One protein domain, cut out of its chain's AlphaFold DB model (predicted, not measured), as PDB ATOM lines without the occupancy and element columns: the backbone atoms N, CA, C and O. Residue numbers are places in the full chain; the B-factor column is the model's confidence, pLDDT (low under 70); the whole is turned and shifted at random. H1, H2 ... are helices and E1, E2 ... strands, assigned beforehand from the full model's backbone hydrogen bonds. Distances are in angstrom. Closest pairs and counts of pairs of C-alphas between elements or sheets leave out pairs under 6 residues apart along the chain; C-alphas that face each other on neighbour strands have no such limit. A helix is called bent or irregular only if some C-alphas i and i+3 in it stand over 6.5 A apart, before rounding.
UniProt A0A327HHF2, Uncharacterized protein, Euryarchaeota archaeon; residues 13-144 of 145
ATOM      1  N   HIS A  13     183.648  87.788 116.133       91.19
ATOM      2  CA  HIS A  13     184.534  88.956 116.096       91.19
ATOM      3  C   HIS A  13     184.162  89.964 114.996       91.19
ATOM      4  O   HIS A  13     184.219  91.166 115.241       91.19
ATOM      5  N   LEU A  14     183.732  89.491 113.818       92.69
ATOM      6  CA  LEU A  14     183.321  90.360 112.712       92.69
ATOM      7  C   LEU A  14     182.044  91.138 113.044       92.69
ATOM      8  O   LEU A  14     181.984  92.332 112.774       92.69
ATOM      9  N   SER A  15     181.065  90.505 113.694       95.81
ATOM     10  CA  SER A  15     179.805  91.158 114.082       95.81
ATOM     11  C   SER A  15     180.000  92.160 115.214       95.81
ATOM     12  O   SER A  15     179.419  93.243 115.196       95.81
ATOM     13  N   ILE A  16     180.883  91.857 116.169       96.56
ATOM     14  CA  ILE A  16     181.259  92.816 117.218       96.56
ATOM     15  C   ILE A  16     181.982  94.013 116.604       96.56
ATOM     16  O   ILE A  16     181.680  95.161 116.931       96.56
ATOM     17  N   ARG A  17     182.916  93.755 115.686       94.31
ATOM     18  CA  ARG A  17     183.662  94.803 114.996       94.31
ATOM     19  C   ARG A  17     182.751  95.679 114.138       94.31
ATOM     20  O   ARG A  17     182.905  96.894 114.180       94.31
ATOM     21  N   GLU A  18     181.800  95.111 113.397       95.25
ATOM     22  CA  GLU A  18     180.832  95.916 112.641       95.25
ATOM     23  C   GLU A  18     179.887  96.688 113.560       95.25
ATOM     24  O   GLU A  18     179.615  97.858 113.301       95.25
ATOM     25  N   SER A  19     179.456  96.106 114.681       96.88
ATOM     26  CA  SER A  19     178.699  96.848 115.693       96.88
ATOM     27  C   SER A  19     179.485  98.081 116.165       96.88
ATOM     28  O   SER A  19     178.949  99.187 116.201       96.88
ATOM     29  N   ALA A  20     180.778  97.925 116.468       96.00
ATOM     30  CA  ALA A  20     181.643  99.039 116.857       96.00
ATOM     31  C   ALA A  20     181.830 100.061 115.720       96.00
ATOM     32  O   ALA A  20     181.815 101.266 115.963       96.00
ATOM     33  N   ARG A  21     181.943  99.613 114.462       93.25
ATOM     34  CA  ARG A  21     181.981 100.508 113.291       93.25
ATOM     35  C   ARG A  21     180.700 101.327 113.170       93.25
ATOM     36  O   ARG A  21     180.783 102.516 112.888       93.25
ATOM     37  N   ARG A  22     179.531 100.725 113.399       94.00
ATOM     38  CA  ARG A  22     178.237 101.422 113.359       94.00
ATOM     39  C   ARG A  22     178.095 102.450 114.471       94.00
ATOM     40  O   ARG A  22     177.607 103.532 114.186       94.00
ATOM     41  N   LEU A  23     178.594 102.169 115.678       95.62
ATOM     42  CA  LEU A  23     178.672 103.179 116.741       95.62
ATOM     43  C   LEU A  23     179.432 104.432 116.278       95.62
ATOM     44  O   LEU A  23     179.010 105.539 116.581       95.62
ATOM     45  N   LEU A  24     180.532 104.253 115.539       92.94
ATOM     46  CA  LEU A  24     181.397 105.352 115.097       92.94
ATOM     47  C   LEU A  24     180.976 106.004 113.769       92.94
ATOM     48  O   LEU A  24     181.459 107.082 113.441       92.94
ATOM     49  N   ARG A  25     180.157 105.330 112.954       90.25
ATOM     50  CA  ARG A  25     179.781 105.771 111.597       90.25
ATOM     51  C   ARG A  25     178.348 106.297 111.519       90.25
ATOM     52  O   ARG A  25     178.083 107.165 110.692       90.25
ATOM     53  N   CYS A  26     177.438 105.745 112.315       88.94
ATOM     54  CA  CYS A  26     176.030 106.132 112.343       88.94
ATOM     55  C   CYS A  26     175.785 107.223 113.391       88.94
ATOM     56  O   CYS A  26     176.525 107.355 114.366       88.94
ATOM     57  N   THR A  27     174.692 107.962 113.228       89.69
ATOM     58  CA  THR A  27     174.249 108.989 114.176       89.69
ATOM     59  C   THR A  27     173.474 108.327 115.315       89.69
ATOM     60  O   THR A  27     172.242 108.346 115.355       89.69
ATOM     61  N   VAL A  28     174.189 107.674 116.234       94.00
ATOM     62  CA  VAL A  28     173.565 107.010 117.387       94.00
ATOM     63  C   VAL A  28     172.964 108.061 118.323       94.00
ATOM     64  O   VAL A  28     173.688 108.756 119.027       94.00
ATOM     65  N   GLY A  29     171.634 108.156 118.347       94.62
ATOM     66  CA  GLY A  29     170.901 109.132 119.161       94.62
ATOM     67  C   GLY A  29     170.321 108.559 120.454       94.62
ATOM     68  O   GLY A  29     169.965 109.307 121.361       94.62
ATOM     69  N   LYS A  30     170.210 107.231 120.561       97.06
ATOM     70  CA  LYS A  30     169.612 106.563 121.723       97.06
ATOM     71  C   LYS A  30     170.261 105.207 121.960       97.06
ATOM     72  O   LYS A  30     170.467 104.446 121.014       97.06
ATOM     73  N   ILE A  31     170.544 104.895 123.223       97.50
ATOM     74  CA  ILE A  31     171.055 103.587 123.639       97.50
ATOM     75  C   ILE A  31     170.213 103.081 124.808       97.50
ATOM     76  O   ILE A  31     170.133 103.730 125.848       97.50
ATOM     77  N   ASN A  32     169.604 101.910 124.646       97.38
ATOM     78  CA  ASN A  32     168.959 101.199 125.743       97.38
ATOM     79  C   ASN A  32     169.966 100.219 126.346       97.38
ATOM     80  O   ASN A  32     170.504  99.368 125.632       97.38
ATOM     81  N   VAL A  33     170.196 100.318 127.654       96.88
ATOM     82  CA  VAL A  33     171.181  99.493 128.369       96.88
ATOM     83  C   VAL A  33     170.591  98.918 129.655       96.88
ATOM     84  O   VAL A  33     169.708  99.542 130.249       96.88
ATOM     85  N   PRO A  34     171.056  97.753 130.136       96.25
ATOM     86  CA  PRO A  34     170.717  97.308 131.481       96.25
ATOM     87  C   PRO A  34     171.239  98.303 132.519       96.25
ATOM     88  O   PRO A  34     172.290  98.920 132.329       96.25
ATOM     89  N   ASN A  35     170.503  98.457 133.620       94.94
ATOM     90  CA  ASN A  35     170.778  99.494 134.616       94.94
ATOM     91  C   ASN A  35     172.202  99.411 135.195       94.94
ATOM     92  O   ASN A  35     172.814 100.434 135.477       94.94
ATOM     93  N   GLU A  36     172.750  98.206 135.334       94.06
ATOM     94  CA  GLU A  36     174.104  97.983 135.842       94.06
ATOM     95  C   GLU A  36     175.230  98.413 134.880       94.06
ATOM     96  O   GLU A  36     176.377  98.508 135.308       94.06
ATOM     97  N   TYR A  37     174.929  98.701 133.607       96.19
ATOM     98  CA  TYR A  37     175.920  99.119 132.606       96.19
ATOM     99  C   TYR A  37     175.846 100.605 132.231       96.19
ATOM    100  O   TYR A  37     176.598 101.045 131.362       96.19
ATOM    101  N   VAL A  38     174.962 101.389 132.855       96.12
ATOM    102  CA  VAL A  38     174.776 102.813 132.520       96.12
ATOM    103  C   VAL A  38     176.100 103.577 132.596       96.12
ATOM    104  O   VAL A  38     176.497 104.210 131.618       96.12
ATOM    105  N   ASP A  39     176.831 103.440 133.703       97.00
ATOM    106  CA  ASP A  39     178.116 104.119 133.899       97.00
ATOM    107  C   ASP A  39     179.185 103.630 132.908       97.00
ATOM    108  O   ASP A  39     179.965 104.421 132.378       97.00
ATOM    109  N   GLU A  40     179.223 102.328 132.604       96.81
ATOM    110  CA  GLU A  40     180.139 101.777 131.596       96.81
ATOM    111  C   GLU A  40     179.837 102.324 130.192       96.81
ATOM    112  O   GLU A  40     180.761 102.600 129.425       96.81
ATOM    113  N   CYS A  41     178.558 102.515 129.864       96.69
ATOM    114  CA  CYS A  41     178.125 103.073 128.589       96.69
ATOM    115  C   CYS A  41     178.512 104.554 128.463       96.69
ATOM    116  O   CYS A  41     179.123 104.928 127.460       96.69
ATOM    117  N   TYR A  42     178.267 105.370 129.498       97.19
ATOM    118  CA  TYR A  42     178.739 106.760 129.537       97.19
ATOM    119  C   TYR A  42     180.257 106.842 129.381       97.19
ATOM    120  O   TYR A  42     180.759 107.611 128.563       97.19
ATOM    121  N   ASN A  43     180.996 105.997 130.103       97.00
ATOM    122  CA  ASN A  43     182.448 105.942 129.986       97.00
ATOM    123  C   ASN A  43     182.902 105.596 128.564       97.00
ATOM    124  O   ASN A  43     183.896 106.148 128.099       97.00
ATOM    125  N   LEU A  44     182.218 104.695 127.852       97.06
ATOM    126  CA  LEU A  44     182.560 104.402 126.459       97.06
ATOM    127  C   LEU A  44     182.387 105.638 125.566       97.06
ATOM    128  O   LEU A  44     183.310 105.961 124.822       97.06
ATOM    129  N   VAL A  45     181.240 106.317 125.652       95.50
ATOM    130  CA  VAL A  45     180.933 107.508 124.837       95.50
ATOM    131  C   VAL A  45     181.944 108.628 125.096       95.50
ATOM    132  O   VAL A  45     182.480 109.200 124.146       95.50
ATOM    133  N   LEU A  46     182.268 108.884 126.368       95.06
ATOM    134  CA  LEU A  46     183.285 109.866 126.754       95.06
ATOM    135  C   LEU A  46     184.661 109.506 126.183       95.06
ATOM    136  O   LEU A  46     185.269 110.325 125.506       95.06
ATOM    137  N   ASN A  47     185.107 108.256 126.358       94.81
ATOM    138  CA  ASN A  47     186.395 107.809 125.818       94.81
ATOM    139  C   ASN A  47     186.471 107.972 124.293       94.81
ATOM    140  O   ASN A  47     187.497 108.391 123.773       94.81
ATOM    141  N   VAL A  48     185.409 107.623 123.562       93.44
ATOM    142  CA  VAL A  48     185.391 107.789 122.100       93.44
ATOM    143  C   VAL A  48     185.453 109.268 121.715       93.44
ATOM    144  O   VAL A  48     186.180 109.613 120.785       93.44
ATOM    145  N   SER A  49     184.747 110.133 122.443       92.12
ATOM    146  CA  SER A  49     184.761 111.583 122.216       92.12
ATOM    147  C   SER A  49     186.145 112.189 122.473       92.12
ATOM    148  O   SER A  49     186.603 113.019 121.692       92.12
ATOM    149  N   ASP A  50     186.843 111.730 123.515       93.19
ATOM    150  CA  ASP A  50     188.214 112.152 123.824       93.19
ATOM    151  C   ASP A  50     189.212 111.689 122.750       93.19
ATOM    152  O   ASP A  50     190.117 112.432 122.367       93.19
ATOM    153  N   LEU A  51     189.042 110.462 122.245       93.06
ATOM    154  CA  LEU A  51     189.894 109.882 121.206       93.06
ATOM    155  C   LEU A  51     189.687 110.543 119.840       93.06
ATOM    156  O   LEU A  51     190.650 110.732 119.097       93.06
ATOM    157  N   GLN A  52     188.445 110.892 119.501       88.38
ATOM    158  CA  GLN A  52     188.102 111.486 118.213       88.38
ATOM    159  C   GLN A  52     187.125 112.663 118.376       88.38
ATOM    160  O   GLN A  52     185.948 112.529 118.044       88.38
ATOM    161  N   PRO A  53     187.604 113.855 118.786       85.44
ATOM    162  CA  PRO A  53     186.743 115.016 119.054       85.44
ATOM    163  C   PRO A  53     185.934 115.517 117.850       85.44
ATOM    164  O   PRO A  53     184.933 116.209 118.009       85.44
ATOM    165  N   SER A  54     186.366 115.191 116.627       85.50
ATOM    166  CA  SER A  54     185.631 115.514 115.398       85.50
ATOM    167  C   SER A  54     184.398 114.634 115.174       85.50
ATOM    168  O   SER A  54     183.604 114.922 114.281       85.50
ATOM    169  N   LEU A  55     184.260 113.540 115.927       84.56
ATOM    170  CA  LEU A  55     183.131 112.627 115.863       84.56
ATOM    171  C   LEU A  55     182.166 112.934 117.006       84.56
ATOM    172  O   LEU A  55     182.476 112.720 118.173       84.56
ATOM    173  N   VAL A  56     180.979 113.424 116.656       82.25
ATOM    174  CA  VAL A  56     179.944 113.754 117.637       82.25
ATOM    175  C   VAL A  56     179.084 112.519 117.886       82.25
ATOM    176  O   VAL A  56     178.281 112.138 117.035       82.25
ATOM    177  N   ILE A  57     179.253 111.903 119.056       86.88
ATOM    178  CA  ILE A  57     178.390 110.834 119.570       86.88
ATOM    179  C   ILE A  57     177.789 111.334 120.879       86.88
ATOM    180  O   ILE A  57     178.480 111.385 121.891       86.88
ATOM    181  N   ASP A  58     176.512 111.701 120.856       91.06
ATOM    182  CA  ASP A  58     175.799 112.220 122.031       91.06
ATOM    183  C   ASP A  58     174.421 111.550 122.183       91.06
ATOM    184  O   ASP A  58     173.381 112.144 121.887       91.06
ATOM    185  N   PRO A  59     174.388 110.254 122.539       95.19
ATOM    186  CA  PRO A  59     173.155 109.508 122.651       95.19
ATOM    187  C   PRO A  59     172.472 109.742 123.996       95.19
ATOM    188  O   PRO A  59     173.104 109.787 125.051       95.19
ATOM    189  N   VAL A  60     171.144 109.705 123.982       97.00
ATOM    190  CA  VAL A  60     170.362 109.534 125.207       97.00
ATOM    191  C   VAL A  60     170.507 108.087 125.691       97.00
ATOM    192  O   VAL A  60     170.047 107.153 125.026       97.00
ATOM    193  N   ILE A  61     171.141 107.892 126.851       97.25
ATOM    194  CA  ILE A  61     171.306 106.574 127.480       97.25
ATOM    195  C   ILE A  61     170.121 106.299 128.412       97.25
ATOM    196  O   ILE A  61     169.937 106.970 129.426       97.25
ATOM    197  N   ASN A  62     169.334 105.277 128.075       96.56
ATOM    198  CA  ASN A  62     168.140 104.875 128.809       96.56
ATOM    199  C   ASN A  62     168.379 103.559 129.568       96.56
ATOM    200  O   ASN A  62     168.581 102.519 128.930       96.56
ATOM    201  N   PRO A  63     168.310 103.556 130.912       95.19
ATOM    202  CA  PRO A  63     168.338 102.321 131.683       95.19
ATOM    203  C   PRO A  63     167.040 101.531 131.494       95.19
ATOM    204  O   PRO A  63     165.939 102.062 131.650       95.19
ATOM    205  N   VAL A  64     167.160 100.233 131.226       93.06
ATOM    206  CA  VAL A  64     166.030  99.307 131.109       93.06
ATOM    207  C   VAL A  64     166.134  98.237 132.192       93.06
ATOM    208  O   VAL A  64     167.124  97.514 132.294       93.06
ATOM    209  N   GLN A  65     165.093  98.119 133.021       80.62
ATOM    210  CA  GLN A  65     165.040  97.106 134.076       80.62
ATOM    211  C   GLN A  65     164.859  95.703 133.476       80.62
ATOM    212  O   GLN A  65     164.000  95.503 132.621       80.62
ATOM    213  N   LYS A  66     165.622  94.719 133.978       73.38
ATOM    214  CA  LYS A  66     165.572  93.297 133.570       73.38
ATOM    215  C   LYS A  66     165.903  93.029 132.095       73.38
ATOM    216  O   LYS A  66     165.527  91.979 131.575       73.38
ATOM    217  N   ASN A  67     166.591  93.950 131.426       74.62
ATOM    218  CA  ASN A  67     167.094  93.697 130.084       74.62
ATOM    219  C   ASN A  67     168.477  93.038 130.159       74.62
ATOM    220  O   ASN A  67     169.297  93.450 130.969       74.62
ATOM    221  N   SER A  68     168.744  92.048 129.311       87.62
ATOM    222  CA  SER A  68     170.051  91.368 129.239       87.62
ATOM    223  C   SER A  68     170.755  91.629 127.908       87.62
ATOM    224  O   SER A  68     171.568  90.821 127.468       87.62
ATOM    225  N   LEU A  69     170.413  92.732 127.240       95.69
ATOM    226  CA  LEU A  69     170.960  93.120 125.945       95.69
ATOM    227  C   LEU A  69     171.131  94.641 125.851       95.69
ATOM    228  O   LEU A  69     170.494  95.389 126.594       95.69
ATOM    229  N   PHE A  70     171.987  95.083 124.934       97.69
ATOM    230  CA  PHE A  70     172.098  96.494 124.555       97.69
ATOM    231  C   PHE A  70     171.446  96.716 123.199       97.69
ATOM    232  O   PHE A  70     171.607  95.896 122.293       97.69
ATOM    233  N   GLU A  71     170.789  97.859 123.036       97.88
ATOM    234  CA  GLU A  71     170.203  98.285 121.767       97.88
ATOM    235  C   GLU A  71     170.652  99.705 121.448       97.88
ATOM    236  O   GLU A  71     170.489 100.606 122.268       97.88
ATOM    237  N   PHE A  72     171.188  99.910 120.248       98.00
ATOM    238  CA  PHE A  72     171.602 101.228 119.771       98.00
ATOM    239  C   PHE A  72     170.699 101.637 118.620       98.00
ATOM    240  O   PHE A  72     170.407 100.826 117.733       98.00
ATOM    241  N   TYR A  73     170.290 102.899 118.629       97.25
ATOM    242  CA  TYR A  73     169.349 103.448 117.671       97.25
ATOM    243  C   TYR A  73     169.935 104.662 116.966       97.25
ATOM    244  O   TYR A  73     170.469 105.573 117.602       97.25
ATOM    245  N   GLU A  74     169.762 104.683 115.651       94.88
ATOM    246  CA  GLU A  74     169.881 105.884 114.838       94.88
ATOM    247  C   GLU A  74     168.465 106.414 114.607       94.88
ATOM    248  O   GLU A  74     167.628 105.753 113.983       94.88
ATOM    249  N   ASN A  75     168.165 107.583 115.176       89.81
ATOM    250  CA  ASN A  75     166.793 108.064 115.352       89.81
ATOM    251  C   ASN A  75     165.943 107.021 116.117       89.81
ATOM    252  O   ASN A  75     166.201 106.745 117.292       89.81
ATOM    253  N   ASP A  76     164.971 106.399 115.448       92.19
ATOM    254  CA  ASP A  76     164.124 105.334 116.001       92.19
ATOM    255  C   ASP A  76     164.379 103.953 115.383       92.19
ATOM    256  O   ASP A  76     163.723 102.975 115.749       92.19
ATOM    257  N   LEU A  77     165.362 103.840 114.488       95.62
ATOM    258  CA  LEU A  77     165.743 102.574 113.873       95.62
ATOM    259  C   LEU A  77     166.829 101.900 114.709       95.62
ATOM    260  O   LEU A  77     167.895 102.470 114.939       95.62
ATOM    261  N   LYS A  78     166.565 100.672 115.169       97.44
ATOM    262  CA  LYS A  78     167.575  99.862 115.860       97.44
ATOM    263  C   LYS A  78     168.625  99.411 114.846       97.44
ATOM    264  O   LYS A  78     168.281  98.792 113.846       97.44
ATOM    265  N   ILE A  79     169.896  99.685 115.125       97.50
ATOM    266  CA  ILE A  79     171.015  99.380 114.214       97.50
ATOM    267  C   ILE A  79     172.013  98.378 114.795       97.50
ATOM    268  O   ILE A  79     172.744  97.734 114.038       97.50
ATOM    269  N   ILE A  80     172.042  98.220 116.121       98.25
ATOM    270  CA  ILE A  80     172.903  97.269 116.834       98.25
ATOM    271  C   ILE A  80     172.082  96.595 117.930       98.25
ATOM    272  O   ILE A  80     171.334  97.267 118.647       98.25
ATOM    273  N   GLN A  81     172.268  95.286 118.087       98.31
ATOM    274  CA  GLN A  81     171.796  94.542 119.245       98.31
ATOM    275  C   GLN A  81     172.893  93.615 119.778       98.31
ATOM    276  O   GLN A  81     173.293  92.663 119.105       98.31
ATOM    277  N   LEU A  82     173.353  93.866 121.002       97.88
ATOM    278  CA  LEU A  82     174.345  93.020 121.669       97.88
ATOM    279  C   LEU A  82     173.635  92.095 122.653       97.88
ATOM    280  O   LEU A  82     173.006  92.580 123.591       97.88
ATOM    281  N   SER A  83     173.785  90.784 122.477       96.06
ATOM    282  CA  SER A  83     173.052  89.737 123.196       96.06
ATOM    283  C   SER A  83     171.549  89.688 122.853       96.06
ATOM    284  O   SER A  83     171.077  90.255 121.860       96.06
ATOM    285  N   GLY A  84     170.789  88.931 123.645       94.38
ATOM    286  CA  GLY A  84     169.366  88.684 123.441       94.38
ATOM    287  C   GLY A  84     169.055  87.719 122.294       94.38
ATOM    288  O   GLY A  84     169.938  87.093 121.705       94.38
ATOM    289  N   LEU A  85     167.760  87.589 122.002       94.81
ATOM    290  CA  LEU A  85     167.258  86.761 120.905       94.81
ATOM    291  C   LEU A  85     167.544  87.406 119.549       94.81
ATOM    292  O   LEU A  85     167.590  88.631 119.440       94.81
ATOM    293  N   GLU A  86     167.682  86.570 118.521       96.19
ATOM    294  CA  GLU A  86     167.849  87.031 117.144       96.19
ATOM    295  C   GLU A  86     166.697  87.967 116.741       96.19
ATOM    296  O   GLU A  86     165.530  87.570 116.832       96.19
ATOM    297  N   PRO A  87     166.981  89.202 116.295       96.44
ATOM    298  CA  PRO A  87     165.945  90.085 115.787       96.44
ATOM    299  C   PRO A  87     165.557  89.697 114.352       96.44
ATOM    300  O   PRO A  87     166.411  89.344 113.550       96.44
ATOM    301  N   ASN A  88     164.284  89.830 113.977       95.19
ATOM    302  CA  ASN A  88     163.830  89.484 112.617       95.19
ATOM    303  C   ASN A  88     164.407  90.395 111.518       95.19
ATOM    304  O   ASN A  88     164.467  90.002 110.355       95.19
ATOM    305  N   ASP A  89     164.790  91.619 111.876       96.31
ATOM    306  CA  ASP A  89     165.298  92.606 110.932       96.31
ATOM    307  C   ASP A  89     166.808  92.409 110.698       96.31
ATOM    308  O   ASP A  89     167.604  92.333 111.640       96.31
ATOM    309  N   LEU A  90     167.185  92.300 109.423       95.06
ATOM    310  CA  LEU A  90     168.558  92.112 108.948       95.06
ATOM    311  C   LEU A  90     169.339  93.429 108.855       95.06
ATOM    312  O   LEU A  90     170.552  93.406 108.661       95.06
ATOM    313  N   HIS A  91     168.678  94.577 109.011       93.19
ATOM    314  CA  HIS A  91     169.373  95.846 109.159       93.19
ATOM    315  C   HIS A  91     170.090  95.941 110.507       93.19
ATOM    316  O   HIS A  91     171.080  96.654 110.606       93.19
ATOM    317  N   ILE A  92     169.659  95.201 111.532       97.56
ATOM    318  CA  ILE A  92     170.294  95.199 112.854       97.56
ATOM    319  C   ILE A  92     171.540  94.312 112.825       97.56
ATOM    320  O   ILE A  92     171.426  93.111 112.581       97.56
ATOM    321  N   CYS A  93     172.702  94.881 113.160       97.62
ATOM    322  CA  CYS A  93     173.886  94.081 113.461       97.62
ATOM    323  C   CYS A  93     173.681  93.391 114.810       97.62
ATOM    324  O   CYS A  93     173.657  94.053 115.855       97.62
ATOM    325  N   TRP A  94     173.461  92.080 114.784       98.06
ATOM    326  CA  TRP A  94     173.185  91.295 115.977       98.06
ATOM    327  C   TRP A  94     174.396  90.461 116.378       98.06
ATOM    328  O   TRP A  94     175.029  89.793 115.560       98.06
ATOM    329  N   VAL A  95     174.699  90.471 117.674       97.25
ATOM    330  CA  VAL A  95     175.742  89.627 118.258       97.25
ATOM    331  C   VAL A  95     175.118  88.716 119.319       97.25
ATOM    332  O   VAL A  95     174.728  89.216 120.375       97.25
ATOM    333  N   PRO A  96     175.020  87.393 119.092       95.25
ATOM    334  CA  PRO A  96     174.550  86.450 120.105       95.25
ATOM    335  C   PRO A  96     175.600  86.202 121.191       95.25
ATOM    336  O   PRO A  96     176.800  86.285 120.937       95.25
ATOM    337  N   GLY A  97     175.147  85.796 122.381       92.19
ATOM    338  CA  GLY A  97     176.014  85.315 123.462       92.19
ATOM    339  C   GLY A  97     175.873  86.103 124.761       92.19
ATOM    340  O   GLY A  97     174.919  86.858 124.953       92.19
ATOM    341  N   THR A  98     176.825  85.909 125.671       93.06
ATOM    342  CA  THR A  98     176.832  86.555 126.985       93.06
ATOM    343  C   THR A  98     177.120  88.043 126.858       93.06
ATOM    344  O   THR A  98     178.173  88.439 126.358       93.06
ATOM    345  N   LEU A  99     176.214  88.875 127.378       94.44
ATOM    346  CA  LEU A  99     176.332  90.324 127.259       94.44
ATOM    347  C   LEU A  99     177.665  90.863 127.792       94.44
ATOM    348  O   LEU A  99     178.290  91.674 127.120       94.44
ATOM    349  N   ARG A 100     178.135  90.393 128.956       94.06
ATOM    350  CA  ARG A 100     179.386  90.888 129.557       94.06
ATOM    351  C   ARG A 100     180.601  90.673 128.652       94.06
ATOM    352  O   ARG A 100     181.438  91.565 128.517       94.06
ATOM    353  N   GLU A 101     180.697  89.495 128.043       93.44
ATOM    354  CA  GLU A 101     181.807  89.131 127.159       93.44
ATOM    355  C   GLU A 101     181.750  89.964 125.874       93.44
ATOM    356  O   GLU A 101     182.739  90.592 125.492       93.44
ATOM    357  N   ILE A 102     180.565  90.046 125.257       95.94
ATOM    358  CA  ILE A 102     180.337  90.829 124.035       95.94
ATOM    359  C   ILE A 102     180.641  92.304 124.276       95.94
ATOM    360  O   ILE A 102     181.328  92.927 123.472       95.94
ATOM    361  N   TRP A 103     180.148  92.864 125.382       96.69
ATOM    362  CA  TRP A 103     180.333  94.267 125.736       96.69
ATOM    363  C   TRP A 103     181.806  94.624 125.940       96.69
ATOM    364  O   TRP A 103     182.265  95.660 125.455       96.69
ATOM    365  N   THR A 104     182.562  93.739 126.592       95.88
ATOM    366  CA  THR A 104     184.005  93.917 126.805       95.88
ATOM    367  C   THR A 104     184.745  94.026 125.467       95.88
ATOM    368  O   THR A 104     185.492  94.980 125.242       95.88
ATOM    369  N   GLU A 105     184.483  93.100 124.540       96.19
ATOM    370  CA  GLU A 105     185.112  93.113 123.217       96.19
ATOM    371  C   GLU A 105     184.613  94.261 122.333       96.19
ATOM    372  O   GLU A 105     185.401  94.878 121.615       96.19
ATOM    373  N   PHE A 106     183.326  94.599 122.409       97.69
ATOM    374  CA  PHE A 106     182.748  95.743 121.708       97.69
ATOM    375  C   PHE A 106     183.446  97.047 122.104       97.69
ATOM    376  O   PHE A 106     183.896  97.789 121.230       97.69
ATOM    377  N   CYS A 107     183.620  97.292 123.407       97.69
ATOM    378  CA  CYS A 107     184.347  98.458 123.908       97.69
ATOM    379  C   CYS A 107     185.790  98.487 123.398       97.69
ATOM    380  O   CYS A 107     186.285  99.544 123.010       97.69
ATOM    381  N   ARG A 108     186.465  97.330 123.377       96.19
ATOM    382  CA  ARG A 108     187.836  97.205 122.866       96.19
ATOM    383  C   ARG A 108     187.918  97.592 121.389       96.19
ATOM    384  O   ARG A 108     188.791  98.374 121.021       96.19
ATOM    385  N   TYR A 109     187.010  97.089 120.550       95.81
ATOM    386  CA  TYR A 109     186.976  97.439 119.129       95.81
ATOM    387  C   TYR A 109     186.604  98.901 118.891       95.81
ATOM    388  O   TYR A 109     187.246  99.544 118.068       95.81
ATOM    389  N   ALA A 110     185.610  99.436 119.603       95.88
ATOM    390  CA  ALA A 110     185.197 100.831 119.458       95.88
ATOM    391  C   ALA A 110     186.353 101.794 119.766       95.88
ATOM    392  O   ALA A 110     186.632 102.686 118.971       95.88
ATOM    393  N   LYS A 111     187.087 101.556 120.862       95.38
ATOM    394  CA  LYS A 111     188.269 102.353 121.223       95.38
ATOM    395  C   LYS A 111     189.390 102.217 120.196       95.38
ATOM    396  O   LYS A 111     189.866 103.227 119.700       95.38
ATOM    397  N   ALA A 112     189.740 100.990 119.805       93.25
ATOM    398  CA  ALA A 112     190.800 100.756 118.823       93.25
ATOM    399  C   ALA A 112     190.490 101.379 117.447       93.25
ATOM    400  O   ALA A 112     191.386 101.869 116.765       93.25
ATOM    401  N   LEU A 113     189.221 101.366 117.026       91.94
ATOM    402  CA  LEU A 113     188.788 102.007 115.783       91.94
ATOM    403  C   LEU A 113     188.841 103.538 115.885       91.94
ATOM    404  O   LEU A 113     189.322 104.175 114.950       91.94
ATOM    405  N   ALA A 114     188.390 104.115 117.003       92.06
ATOM    406  CA  ALA A 114     188.469 105.555 117.244       92.06
ATOM    407  C   ALA A 114     189.930 106.042 117.316       92.06
ATOM    408  O   ALA A 114     190.283 107.011 116.656       92.06
ATOM    409  N   GLU A 115     190.807 105.319 118.023       92.12
ATOM    410  CA  GLU A 115     192.258 105.579 118.072       92.12
ATOM    411  C   GLU A 115     192.907 105.551 116.682       92.12
ATOM    412  O   GLU A 115     193.804 106.338 116.388       92.12
ATOM    413  N   ALA A 116     192.441 104.656 115.806       89.50
ATOM    414  CA  ALA A 116     192.907 104.557 114.425       89.50
ATOM    415  C   ALA A 116     192.327 105.642 113.494       89.50
ATOM    416  O   ALA A 116     192.632 105.647 112.298       89.50
ATOM    417  N   GLY A 117     191.479 106.541 114.003       87.06
ATOM    418  CA  GLY A 117     190.867 107.610 113.220       87.06
ATOM    419  C   GLY A 117     189.695 107.153 112.343       87.06
ATOM    420  O   GLY A 117     189.407 107.791 111.328       87.06
ATOM    421  N   TYR A 118     189.049 106.019 112.642       86.31
ATOM    422  CA  TYR A 118     187.854 105.575 111.915       86.31
ATOM    423  C   TYR A 118     186.624 106.418 112.319       86.31
ATOM    424  O   TYR A 118     186.411 106.636 113.511       86.31
ATOM    425  N   PRO A 119     185.757 106.852 111.378       81.00
ATOM    426  CA  PRO A 119     185.735 106.534 109.943       81.00
ATOM    427  C   PRO A 119     186.561 107.477 109.051       81.00
ATOM    428  O   PRO A 119     186.582 107.289 107.836       81.00
ATOM    429  N   GLY A 120     187.244 108.474 109.623       68.88
ATOM    430  CA  GLY A 120     188.001 109.501 108.896       68.88
ATOM    431  C   GLY A 120     189.124 108.967 107.997       68.88
ATOM    432  O   GLY A 120     189.364 109.532 106.932       68.88
ATOM    433  N   CYS A 121     189.769 107.849 108.358       67.12
ATOM    434  CA  CYS A 121     190.688 107.130 107.469       67.12
ATOM    435  C   CYS A 121     190.021 105.902 106.816       67.12
ATOM    436  O   CYS A 121     190.173 104.767 107.277       67.12
ATOM    437  N   LEU A 122     189.340 106.112 105.683       54.84
ATOM    438  CA  LEU A 122     188.700 105.055 104.874       54.84
ATOM    439  C   LEU A 122     189.655 103.922 104.438       54.84
ATOM    440  O   LEU A 122     189.210 102.795 104.241       54.84
ATOM    441  N   ASN A 123     190.965 104.189 104.347       51.25
ATOM    442  CA  ASN A 123     191.981 103.207 103.938       51.25
ATOM    443  C   ASN A 123     192.722 102.529 105.107       51.25
ATOM    444  O   ASN A 123     193.533 101.638 104.871       51.25
ATOM    445  N   CYS A 124     192.456 102.914 106.361       57.22
ATOM    446  CA  CYS A 124     193.124 102.339 107.536       57.22
ATOM    447  C   CYS A 124     192.337 101.172 108.165       57.22
ATOM    448  O   CYS A 124     192.835 100.490 109.056       57.22
ATOM    449  N   GLY A 125     191.102 100.923 107.712       54.25
ATOM    450  CA  GLY A 125     190.194  99.938 108.308       54.25
ATOM    451  C   GLY A 125     190.433  98.472 107.913       54.25
ATOM    452  O   GLY A 125     189.659  97.617 108.340       54.25
ATOM    453  N   GLY A 126     191.463  98.146 107.126       55.06
ATOM    454  CA  GLY A 126     191.685  96.792 106.587       55.06
ATOM    455  C   GLY A 126     190.736  96.424 105.433       55.06
ATOM    456  O   GLY A 126     189.824  97.184 105.117       55.06
ATOM    457  N   SER A 127     190.953  95.266 104.797       53.47
ATOM    458  CA  SER A 127     190.183  94.785 103.629       53.47
ATOM    459  C   SER A 127     188.670  94.792 103.860       53.47
ATOM    460  O   SER A 127     187.909  95.217 102.999       53.47
ATOM    461  N   ASP A 128     188.248  94.418 105.065       52.91
ATOM    462  CA  ASP A 128     186.834  94.267 105.423       52.91
ATOM    463  C   ASP A 128     186.134  95.620 105.650       52.91
ATOM    464  O   ASP A 128     184.947  95.671 105.956       52.91
ATOM    465  N   ALA A 129     186.860  96.742 105.567       53.22
ATOM    466  CA  ALA A 129     186.272  98.060 105.763       53.22
ATOM    467  C   ALA A 129     185.469  98.570 104.565       53.22
ATOM    468  O   ALA A 129     184.731  99.541 104.749       53.22
ATOM    469  N   GLN A 130     185.634  97.950 103.394       52.44
ATOM    470  CA  GLN A 130     185.035  98.378 102.129       52.44
ATOM    471  C   GLN A 130     183.825  97.537 101.704       52.44
ATOM    472  O   GLN A 130     183.083  97.975 100.831       52.44
ATOM    473  N   GLU A 131     183.611  96.361 102.299       60.47
ATOM    474  CA  GLU A 131     182.493  95.487 101.932       60.47
ATOM    475  C   GLU A 131     181.208  95.853 102.687       60.47
ATOM    476  O   GLU A 131     181.228  96.169 103.881       60.47
ATOM    477  N   ASP A 132     180.080  95.791 101.975       78.06
ATOM    478  CA  ASP A 132     178.755  95.933 102.566       78.06
ATOM    479  C   ASP A 132     178.497  94.793 103.558       78.06
ATOM    480  O   ASP A 132     178.755  93.618 103.291       78.06
ATOM    481  N   TRP A 133     177.967  95.138 104.729       89.69
ATOM    482  CA  TRP A 133     177.707  94.163 105.781       89.69
ATOM    483  C   TRP A 133     176.522  93.245 105.435       89.69
ATOM    484  O   TRP A 133     175.366  93.674 105.469       89.69
ATOM    485  N   ASP A 134     176.792  91.961 105.185       93.06
ATOM    486  CA  ASP A 134     175.766  90.922 105.013       93.06
ATOM    487  C   ASP A 134     175.420  90.241 106.347       93.06
ATOM    488  O   ASP A 134     175.941  89.179 106.702       93.06
ATOM    489  N   GLU A 135     174.488  90.846 107.086       95.12
ATOM    490  CA  GLU A 135     174.005  90.321 108.368       95.12
ATOM    491  C   GLU A 135     173.495  88.877 108.251       95.12
ATOM    492  O   GLU A 135     173.771  88.047 109.118       95.12
ATOM    493  N   LYS A 136     172.788  88.536 107.168       94.75
ATOM    494  CA  LYS A 136     172.182  87.210 107.005       94.75
ATOM    495  C   LYS A 136     173.252  86.125 106.949       94.75
ATOM    496  O   LYS A 136     173.158  85.127 107.665       94.75
ATOM    497  N   SER A 137     174.276  86.322 106.120       92.75
ATOM    498  CA  SER A 137     175.390  85.378 106.003       92.75
ATOM    499  C   SER A 137     176.169  85.264 107.313       92.75
ATOM    500  O   SER A 137     176.514  84.155 107.732       92.75
ATOM    501  N   ARG A 138     176.374  86.386 108.019       93.25
ATOM    502  CA  ARG A 138     177.054  86.403 109.322       93.25
ATOM    503  C   ARG A 138     176.285  85.626 110.384       93.25
ATOM    504  O   ARG A 138     176.890  84.810 111.075       93.25
ATOM    505  N   ARG A 139     174.964  85.791 110.487       94.50
ATOM    506  CA  ARG A 139     174.132  85.010 111.421       94.50
ATOM    507  C   ARG A 139     174.192  83.517 111.143       94.50
ATOM    508  O   ARG A 139     174.399  82.732 112.068       94.50
ATOM    509  N   LEU A 140     174.097  83.123 109.873       92.56
ATOM    510  CA  LEU A 140     174.237  81.721 109.473       92.56
ATOM    511  C   LEU A 140     175.601  81.143 109.865       92.56
ATOM    512  O   LEU A 140     175.682  79.967 110.203       92.56
ATOM    513  N   GLU A 141     176.676  81.929 109.822       90.69
ATOM    514  CA  GLU A 141     178.000  81.487 110.262       90.69
ATOM    515  C   GLU A 141     178.106  81.364 111.787       90.69
ATOM    516  O   GLU A 141     178.597  80.347 112.277       90.69
ATOM    517  N   MET A 142     177.617  82.361 112.532       90.88
ATOM    518  CA  MET A 142     177.664  82.386 114.000       90.88
ATOM    519  C   MET A 142     176.848  81.253 114.639       90.88
ATOM    520  O   MET A 142     177.211  80.768 115.706       90.88
ATOM    521  N   LEU A 143     175.763  80.819 113.988       85.69
ATOM    522  CA  LEU A 143     174.852  79.788 114.499       85.69
ATOM    523  C   LEU A 143     175.201  78.359 114.056       85.69
ATOM    524  O   LEU A 143     174.565  77.405 114.515       85.69
ATOM    525  N   LYS A 144     176.201  78.173 113.182       81.69
ATOM    526  CA  LYS A 144     176.702  76.829 112.853       81.69
ATOM    527  C   LYS A 144     177.301  76.211 114.117       81.69
ATOM    528  O   LYS A 144     178.174  76.808 114.735       81.69
TER     529      LYS A 144
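What this domain is: This is residues 13 to 144 of the 145 residues of an uncharacterized protein of Euryarchaeota archaeon (UniProt A0A327HHF2). What is the main shape? A twisted five-stranded sheet has H1 and H2 packed on one face, H3 packs on both these helices, and H4 sits by edge strand E5 after a long loop. What makes it up? The printed part has 132 residues with four named helices and five named strands, along the chain H1 E1 H2 E2 E3 E4 E5 H3 H4; the class is mixed, helices and strands. The mixed sheet runs E2 E1 E3 E4 E5, and the whole is compact, with a radius of gyration of the C-alphas of 13.9 A and spans of 37 by 34 by 26 A.

Where its parts are: Where do the elements lie? H1, residues 13 to 25, 18.0 A, begins at C-alpha 13 (184.534, 88.956, 116.096). E1 is residues 28 to 34, H2 35 to 51 (25.6 A), E2 60 to 64, E3 70 to 74, E4 77 to 82 and E5 93 to 95. H3, 99 to 115, spans 23.9 A, and H4, 135 to 142, ends at C-alpha 142 (177.664, 82.386, 114.000). Is a helix irregular? H2 is: C-alphas 36 and 39 are 7.6 A apart.

How they stand to each other: How do the strands pair? E2 and E1 are parallel (N 62 and O 31, 2.8 A), as are E4 and E5 (N 81 and O 93, 2.9 A). E1 and E3 are antiparallel (N 73 and O 30, 2.8 A), as is the hairpin E3 and E4 (N 79 and O 72, 2.9 A), these pairs being within hydrogen-bond range. E1, H2, E2 form a strand-helix-strand unit, two parallel neighbours with a helix between, its crossover right-handed. How do H1 and H2 stand? They lie on the same face of the sheet, two layers, at heights of 8.5 A and 10.4 A over the sheet. And H3 and H4? H3 touches H1 at a steep tilt of 54 degrees (C-alphas of Ala 20 and Ala 110 closest, 4.8 A) and, with H2's residues 44 to 51 alone, H2 at a shallow 12 degrees (Leu 51 and Glu 115 closest, 5.8 A). H4 only grazes the sheet, its closest C-alpha pair with E5 being Glu 135 and Cys 93, 6.3 A. Are the helix backbones complete? Every O i to N i+4 pair is within hydrogen-bond range in H1, H3 and H4, and 11 of 13 in H2.

The domain as a whole: How large is it? The two C-alphas farthest apart, of Lys 66 and Asn 123, are 40.9 A apart. Is anything cut, long or uncertain? The printed part has no cut, the link H3 to H4 is long, and residues 120 to 131 have pLDDT under 70.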